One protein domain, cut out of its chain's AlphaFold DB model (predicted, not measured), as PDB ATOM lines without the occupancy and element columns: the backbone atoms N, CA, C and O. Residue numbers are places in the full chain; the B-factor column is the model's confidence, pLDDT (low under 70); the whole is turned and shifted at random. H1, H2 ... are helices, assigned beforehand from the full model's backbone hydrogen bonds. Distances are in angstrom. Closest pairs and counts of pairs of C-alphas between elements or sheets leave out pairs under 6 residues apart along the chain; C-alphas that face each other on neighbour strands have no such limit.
ATOM      1  N   TYR A 224     -28.674 -12.328 -51.366       96.50
ATOM      2  CA  TYR A 224     -29.234 -13.430 -50.585       96.50
ATOM      3  C   TYR A 224     -28.544 -13.518 -49.228       96.50
ATOM      4  O   TYR A 224     -29.224 -13.505 -48.207       96.50
ATOM      5  N   MET A 225     -27.209 -13.489 -49.210       95.19
ATOM      6  CA  MET A 225     -26.440 -13.428 -47.963       95.19
ATOM      7  C   MET A 225     -26.720 -12.140 -47.178       95.19
ATOM      8  O   MET A 225     -26.859 -12.171 -45.957       95.19
ATOM      9  N   MET A 226     -26.892 -11.009 -47.868       93.69
ATOM     10  CA  MET A 226     -27.266  -9.751 -47.213       93.69
ATOM     11  C   MET A 226     -28.683  -9.785 -46.623       93.69
ATOM     12  O   MET A 226     -28.920  -9.135 -45.610       93.69
ATOM     13  N   GLU A 227     -29.632 -10.511 -47.225       93.31
ATOM     14  CA  GLU A 227     -30.971 -10.714 -46.646       93.31
ATOM     15  C   GLU A 227     -30.928 -11.631 -45.417       93.31
ATOM     16  O   GLU A 227     -31.678 -11.423 -44.462       93.31
ATOM     17  N   ASP A 228     -30.031 -12.615 -45.406       92.25
ATOM     18  CA  ASP A 228     -29.835 -13.482 -44.244       92.25
ATOM     19  C   ASP A 228     -29.224 -12.703 -43.069       92.25
ATOM     20  O   ASP A 228     -29.800 -12.653 -41.980       92.25
ATOM     21  N   LEU A 229     -28.152 -11.941 -43.327       90.69
ATOM     22  CA  LEU A 229     -27.575 -11.002 -42.359       90.69
ATOM     23  C   LEU A 229     -28.627 -10.015 -41.838       90.69
ATOM     24  O   LEU A 229     -28.700  -9.747 -40.636       90.69
ATOM     25  N   ARG A 230     -29.465  -9.489 -42.740       90.88
ATOM     26  CA  ARG A 230     -30.596  -8.632 -42.391       90.88
ATOM     27  C   ARG A 230     -31.526  -9.357 -41.423       90.88
ATOM     28  O   ARG A 230     -31.799  -8.855 -40.344       90.88
ATOM     29  N   THR A 231     -31.976 -10.556 -41.750       90.88
ATOM     30  CA  THR A 231     -32.898 -11.316 -40.898       90.88
ATOM     31  C   THR A 231     -32.332 -11.535 -39.492       90.88
ATOM     32  O   THR A 231     -33.017 -11.259 -38.502       90.88
ATOM     33  N   VAL A 232     -31.065 -11.940 -39.392       88.50
ATOM     34  CA  VAL A 232     -30.400 -12.191 -38.105       88.50
ATOM     35  C   VAL A 232     -30.208 -10.902 -37.301       88.50
ATOM     36  O   VAL A 232     -30.511 -10.872 -36.110       88.50
ATOM     37  N   ALA A 233     -29.810  -9.798 -37.939       88.44
ATOM     38  CA  ALA A 233     -29.638  -8.510 -37.267       88.44
ATOM     39  C   ALA A 233     -30.914  -8.030 -36.543       88.44
ATOM     40  O   ALA A 233     -30.832  -7.450 -35.458       88.44
ATOM     41  N   TRP A 234     -32.105  -8.285 -37.102       89.75
ATOM     42  CA  TRP A 234     -33.369  -7.923 -36.444       89.75
ATOM     43  C   TRP A 234     -33.696  -8.873 -35.297       89.75
ATOM     44  O   TRP A 234     -34.195  -8.414 -34.271       89.75
ATOM     45  N   GLN A 235     -33.423 -10.171 -35.456       90.19
ATOM     46  CA  GLN A 235     -33.658 -11.172 -34.410       90.19
ATOM     47  C   GLN A 235     -32.795 -10.910 -33.172       90.19
ATOM     48  O   GLN A 235     -33.288 -11.005 -32.051       90.19
ATOM     49  N   GLU A 236     -31.557 -10.466 -33.382       87.88
ATOM     50  CA  GLU A 236     -30.629 -10.076 -32.318       87.88
ATOM     51  C   GLU A 236     -30.943  -8.696 -31.707       87.88
ATOM     52  O   GLU A 236     -30.257  -8.245 -30.790       87.88
ATOM     53  N   GLY A 237     -31.973  -7.994 -32.200       89.69
ATOM     54  CA  GLY A 237     -32.340  -6.659 -31.725       89.69
ATOM     55  C   GLY A 237     -31.324  -5.575 -32.098       89.69
ATOM     56  O   GLY A 237     -31.271  -4.530 -31.449       89.69
ATOM     57  N   LYS A 238     -30.520  -5.809 -33.142       86.81
ATOM     58  CA  LYS A 238     -29.440  -4.923 -33.596       86.81
ATOM     59  C   LYS A 238     -29.637  -4.525 -35.066       86.81
ATOM     60  O   LYS A 238     -28.804  -4.826 -35.914       86.81
ATOM     61  N   PRO A 239     -30.725  -3.810 -35.404       85.69
ATOM     62  CA  PRO A 239     -31.061  -3.466 -36.787       85.69
ATOM     63  C   PRO A 239     -30.011  -2.586 -37.487       85.69
ATOM     64  O   PRO A 239     -29.971  -2.546 -38.712       85.69
ATOM     65  N   ASP A 240     -29.122  -1.911 -36.755       83.31
ATOM     66  CA  ASP A 240     -28.029  -1.134 -37.359       83.31
ATOM     67  C   ASP A 240     -26.982  -2.014 -38.077       83.31
ATOM     68  O   ASP A 240     -26.212  -1.517 -38.904       83.31
ATOM     69  N   TRP A 241     -26.980  -3.324 -37.805       82.75
ATOM     70  CA  TRP A 241     -26.084  -4.339 -38.383       82.75
ATOM     71  C   TRP A 241     -26.533  -4.842 -39.762       82.75
ATOM     72  O   TRP A 241     -25.742  -5.358 -40.544       82.75
ATOM     73  N   ALA A 242     -27.804  -4.623 -40.076       77.00
ATOM     74  CA  ALA A 242     -28.569  -5.128 -41.208       77.00
ATOM     75  C   ALA A 242     -27.983  -5.030 -42.618       77.00
ATOM     76  O   ALA A 242     -28.377  -5.773 -43.511       77.00
ATOM     77  N   ASN A 243     -27.204  -3.983 -42.870       71.88
ATOM     78  CA  ASN A 243     -26.932  -3.501 -44.227       71.88
ATOM     79  C   ASN A 243     -25.460  -3.146 -44.426       71.88
ATOM     80  O   ASN A 243     -25.117  -2.404 -45.347       71.88
ATOM     81  N   LYS A 244     -24.595  -3.610 -43.527       71.06
ATOM     82  CA  LYS A 244     -23.169  -3.320 -43.557       71.06
ATOM     83  C   LYS A 244     -22.439  -4.637 -43.341       71.06
ATOM     84  O   LYS A 244     -22.847  -5.425 -42.498       71.06
ATOM     85  N   GLY A 245     -21.405  -4.878 -44.139       71.50
ATOM     86  CA  GLY A 245     -20.362  -5.808 -43.722       71.50
ATOM     87  C   GLY A 245     -19.463  -5.134 -42.681       71.50
ATOM     88  O   GLY A 245     -19.704  -3.967 -42.342       71.50
ATOM     89  N   PRO A 246     -18.423  -5.828 -42.205       69.62
ATOM     90  CA  PRO A 246     -17.548  -5.299 -41.172       69.62
ATOM     91  C   PRO A 246     -17.005  -3.918 -41.561       69.62
ATOM     92  O   PRO A 246     -16.449  -3.762 -42.657       69.62
ATOM     93  N   PRO A 247     -17.218  -2.875 -40.738       64.31
ATOM     94  CA  PRO A 247     -16.681  -1.564 -41.028       64.31
ATOM     95  C   PRO A 247     -15.155  -1.667 -41.030       64.31
ATOM     96  O   PRO A 247     -14.566  -2.310 -40.172       64.31
ATOM     97  N   ILE A 248     -14.504  -0.984 -41.974       73.69
ATOM     98  CA  ILE A 248     -13.046  -0.788 -41.937       73.69
ATOM     99  C   ILE A 248     -12.257  -2.112 -42.107       73.69
ATOM    100  O   ILE A 248     -11.200  -2.300 -41.517       73.69
ATOM    101  N   ALA A 249     -12.735  -3.018 -42.968       82.19
ATOM    102  CA  ALA A 249     -12.050  -4.271 -43.323       82.19
ATOM    103  C   ALA A 249     -10.931  -4.123 -44.380       82.19
ATOM    104  O   ALA A 249     -10.365  -5.117 -44.829       82.19
ATOM    105  N   GLY A 250     -10.605  -2.892 -44.787       86.88
ATOM    106  CA  GLY A 250      -9.605  -2.624 -45.821       86.88
ATOM    107  C   GLY A 250     -10.047  -3.060 -47.223       86.88
ATOM    108  O   GLY A 250     -11.240  -3.152 -47.530       86.88
ATOM    109  N   ASP A 251      -9.065  -3.287 -48.091       90.00
ATOM    110  CA  ASP A 251      -9.226  -3.866 -49.424       90.00
ATOM    111  C   ASP A 251      -8.380  -5.140 -49.592       90.00
ATOM    112  O   ASP A 251      -7.611  -5.521 -48.711       90.00
ATOM    113  N   TYR A 252      -8.485  -5.774 -50.763       93.94
ATOM    114  CA  TYR A 252      -7.775  -7.013 -51.087       93.94
ATOM    115  C   TYR A 252      -6.277  -7.003 -50.747       93.94
ATOM    116  O   TYR A 252      -5.757  -8.033 -50.315       93.94
ATOM    117  N   ASN A 253      -5.578  -5.886 -50.966       95.06
ATOM    118  CA  ASN A 253      -4.115  -5.805 -50.878       95.06
ATOM    119  C   ASN A 253      -3.630  -5.046 -49.639       95.06
ATOM    120  O   ASN A 253      -2.435  -4.785 -49.510       95.06
ATOM    121  N   SER A 254      -4.548  -4.700 -48.740       93.12
ATOM    122  CA  SER A 254      -4.214  -4.083 -47.465       93.12
ATOM    123  C   SER A 254      -3.377  -5.041 -46.608       93.12
ATOM    124  O   SER A 254      -3.499  -6.265 -46.724       93.12
ATOM    125  N   PHE A 255      -2.519  -4.492 -45.745       90.19
ATOM    126  CA  PHE A 255      -1.823  -5.266 -44.717       90.19
ATOM    127  C   PHE A 255      -2.663  -5.305 -43.437       90.19
ATOM    128  O   PHE A 255      -3.344  -4.324 -43.142       90.19
ATOM    129  N   PRO A 256      -2.594  -6.386 -42.636       86.50
ATOM    130  CA  PRO A 256      -3.353  -6.474 -41.388       86.50
ATOM    131  C   PRO A 256      -3.129  -5.282 -40.445       86.50
ATOM    132  O   PRO A 256      -4.066  -4.819 -39.816       86.50
ATOM    133  N   THR A 257      -1.903  -4.753 -40.394       85.75
ATOM    134  CA  THR A 257      -1.510  -3.612 -39.543       85.75
ATOM    135  C   THR A 257      -2.055  -2.263 -40.004       85.75
ATOM    136  O   THR A 257      -1.946  -1.275 -39.295       85.75
ATOM    137  N   ASP A 258      -2.594  -2.184 -41.220       84.00
ATOM    138  CA  ASP A 258      -3.126  -0.934 -41.772       84.00
ATOM    139  C   ASP A 258      -4.661  -0.903 -41.705       84.00
ATOM    140  O   ASP A 258      -5.305   0.033 -42.184       84.00
ATOM    141  N   VAL A 259      -5.259  -1.952 -41.137       84.50
ATOM    142  CA  VAL A 259      -6.691  -2.217 -41.185       84.50
ATOM    143  C   VAL A 259      -7.197  -2.451 -39.762       84.50
ATOM    144  O   VAL A 259      -7.034  -3.549 -39.232       84.50
ATOM    145  N   PRO A 260      -7.865  -1.454 -39.153       84.12
ATOM    146  CA  PRO A 260      -8.394  -1.532 -37.791       84.12
ATOM    147  C   PRO A 260      -9.211  -2.787 -37.474       84.12
ATOM    148  O   PRO A 260      -9.156  -3.281 -36.353       84.12
ATOM    149  N   PHE A 261      -9.921  -3.346 -38.459       84.00
ATOM    150  CA  PHE A 261     -10.649  -4.602 -38.283       84.00
ATOM    151  C   PHE A 261      -9.743  -5.781 -37.870       84.00
ATOM    152  O   PHE A 261     -10.183  -6.649 -37.117       84.00
ATOM    153  N   PHE A 262      -8.489  -5.817 -38.332       84.44
ATOM    154  CA  PHE A 262      -7.519  -6.879 -38.038       84.44
ATOM    155  C   PHE A 262      -6.551  -6.536 -36.888       84.44
ATOM    156  O   PHE A 262      -5.730  -7.381 -36.524       84.44
ATOM    157  N   GLU A 263      -6.645  -5.340 -36.300       79.44
ATOM    158  CA  GLU A 263      -5.857  -4.925 -35.131       79.44
ATOM    159  C   GLU A 263      -6.623  -5.132 -33.814       79.44
ATOM    160  O   GLU A 263      -7.829  -5.352 -33.808       79.44
ATOM    161  N   GLU A 264      -5.944  -5.063 -32.666       67.69
ATOM    162  CA  GLU A 264      -6.602  -5.102 -31.351       67.69
ATOM    163  C   GLU A 264      -7.216  -3.724 -31.013       67.69
ATOM    164  O   GLU A 264      -6.498  -2.728 -30.933       67.69
ATOM    165  N   GLY A 265      -8.536  -3.641 -30.780       63.75
ATOM    166  CA  GLY A 265      -9.204  -2.376 -30.424       63.75
ATOM    167  C   GLY A 265     -10.722  -2.340 -30.653       63.75
ATOM    168  O   GLY A 265     -11.342  -3.350 -30.997       63.75
ATOM    169  N   GLU A 266     -11.343  -1.170 -30.455       59.22
ATOM    170  CA  GLU A 266     -12.752  -0.946 -30.825       59.22
ATOM    171  C   GLU A 266     -12.921  -1.020 -32.353       59.22
ATOM    172  O   GLU A 266     -12.203  -0.350 -33.091       59.22
ATOM    173  N   GLY A 267     -13.875  -1.830 -32.830       61.12
ATOM    174  CA  GLY A 267     -14.074  -2.092 -34.267       61.12
ATOM    175  C   GLY A 267     -13.174  -3.187 -34.852       61.12
ATOM    176  O   GLY A 267     -13.166  -3.377 -36.065       61.12
ATOM    177  N   SER A 268     -12.427  -3.894 -33.999       66.00
ATOM    178  CA  SER A 268     -11.724  -5.126 -34.364       66.00
ATOM    179  C   SER A 268     -12.682  -6.303 -34.525       66.00
ATOM    180  O   SER A 268     -13.775  -6.305 -33.956       66.00
ATOM    181  N   PHE A 269     -12.208  -7.377 -35.163       68.25
ATOM    182  CA  PHE A 269     -12.899  -8.670 -35.247       68.25
ATOM    183  C   PHE A 269     -13.377  -9.241 -33.891       68.25
ATOM    184  O   PHE A 269     -14.180 -10.171 -33.864       68.25
ATOM    185  N   SER A 270     -12.877  -8.716 -32.765       64.94
ATOM    186  CA  SER A 270     -13.264  -9.109 -31.405       64.94
ATOM    187  C   SER A 270     -14.464  -8.326 -30.850       64.94
ATOM    188  O   SER A 270     -14.842  -8.534 -29.698       64.94
ATOM    189  N   SER A 271     -15.058  -7.412 -31.624       61.69
ATOM    190  CA  SER A 271     -16.265  -6.692 -31.214       61.69
ATOM    191  C   SER A 271     -17.498  -7.610 -31.238       61.69
ATOM    192  O   SER A 271     -17.583  -8.531 -32.049       61.69
ATOM    193  N   ASP A 272     -18.501  -7.342 -30.392       61.38
ATOM    194  CA  ASP A 272     -19.756  -8.120 -30.375       61.38
ATOM    195  C   ASP A 272     -20.449  -8.154 -31.751       61.38
ATOM    196  O   ASP A 272     -21.136  -9.124 -32.074       61.38
ATOM    197  N   TYR A 273     -20.288  -7.093 -32.554       58.62
ATOM    198  CA  TYR A 273     -20.775  -7.029 -33.935       58.62
ATOM    199  C   TYR A 273     -20.041  -7.980 -34.855       58.62
ATOM    200  O   TYR A 273     -20.668  -8.701 -35.630       58.62
ATOM    201  N   ASP A 274     -18.723  -8.001 -34.744       57.25
ATOM    202  CA  ASP A 274     -17.896  -8.764 -35.653       57.25
ATOM    203  C   ASP A 274     -17.916 -10.250 -35.316       57.25
ATOM    204  O   ASP A 274     -17.956 -11.058 -36.233       57.25
ATOM    205  N   ILE A 275     -18.051 -10.634 -34.043       58.47
ATOM    206  CA  ILE A 275     -18.299 -12.030 -33.641       58.47
ATOM    207  C   ILE A 275     -19.634 -12.531 -34.215       58.47
ATOM    208  O   ILE A 275     -19.721 -13.654 -34.712       58.47
ATOM    209  N   ALA A 276     -20.685 -11.710 -34.184       54.38
ATOM    210  CA  ALA A 276     -21.980 -12.086 -34.746       54.38
ATOM    211  C   ALA A 276     -21.973 -12.109 -36.285       54.38
ATOM    212  O   ALA A 276     -22.588 -12.993 -36.871       54.38
ATOM    213  N   SER A 277     -21.264 -11.187 -36.945       52.38
ATOM    214  CA  SER A 277     -21.196 -11.110 -38.412       52.38
ATOM    215  C   SER A 277     -20.202 -12.098 -39.041       52.38
ATOM    216  O   SER A 277     -20.451 -12.580 -40.145       52.38
ATOM    217  N   THR A 278     -19.124 -12.478 -38.343       49.94
ATOM    218  CA  THR A 278     -18.195 -13.537 -38.791       49.94
ATOM    219  C   THR A 278     -18.733 -14.940 -38.543       49.94
ATOM    220  O   THR A 278     -18.512 -15.799 -39.389       49.94
ATOM    221  N   ASN A 279     -19.513 -15.183 -37.481       40.88
ATOM    222  CA  ASN A 279     -20.226 -16.460 -37.312       40.88
ATOM    223  C   ASN A 279     -21.295 -16.708 -38.394       40.88
ATOM    224  O   ASN A 279     -21.719 -17.841 -38.569       40.88
ATOM    225  N   LEU A 280     -21.717 -15.668 -39.123       41.56
ATOM    226  CA  LEU A 280     -22.601 -15.768 -40.294       41.56
ATOM    227  C   LEU A 280     -21.833 -15.996 -41.603       41.56
ATOM    228  O   LEU A 280     -22.423 -16.334 -42.625       41.56
ATOM    229  N   ALA A 281     -20.515 -15.796 -41.579       38.28
ATOM    230  CA  ALA A 281     -19.627 -16.047 -42.699       38.28
ATOM    231  C   ALA A 281     -18.963 -17.433 -42.622       38.28
ATOM    232  O   ALA A 281     -18.056 -17.674 -43.404       38.28
TER     233      ALA A 281
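This is residues 224 to 281 of the 282 residues of the protein "Beta-amylase" of Artemisia annua (UniProt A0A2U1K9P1). There is little regular structure: the helix H1 stands at one end of an elongated shape, and a long loop of residues 236 to 271 swings out from it and back to the short helix H2, which runs beside H1 the opposite way. Residues 252 to 257 stick out at the far end. The printed part has 58 residues, with two named helices, H1 then H2, and no named strand; the class is all helix, with 19 residues in named elements. It is only just compact, close to loose, with a radius of gyration of the C-alphas of 12.0 A and spans of 33 by 22 by 17 A.

H1, residues 224 to 235, and H2, residues 272 to 278, are close but not clearly touching; their closest C-alphas, of Leu 229 and Ser 277, are 7.5 A apart. They run opposite ways at a shallow tilt of 28 degrees. In both, every O i to N i+4 pair is within hydrogen-bond range.

H1 begins at C-alpha 224 (-29.234, -13.430, -50.585) and is 16.9 A long. H2, 10.1 A long, ends at C-alpha 278 (-18.195, -13.537, -38.791).

The farthest C-alphas, of Gln 235 and Asn 253, are 34.2 A apart. The printed part has no cut, and the link from H1 to H2 is long. The pLDDT is under 70 at residues 246 to 247 and 264 to 281.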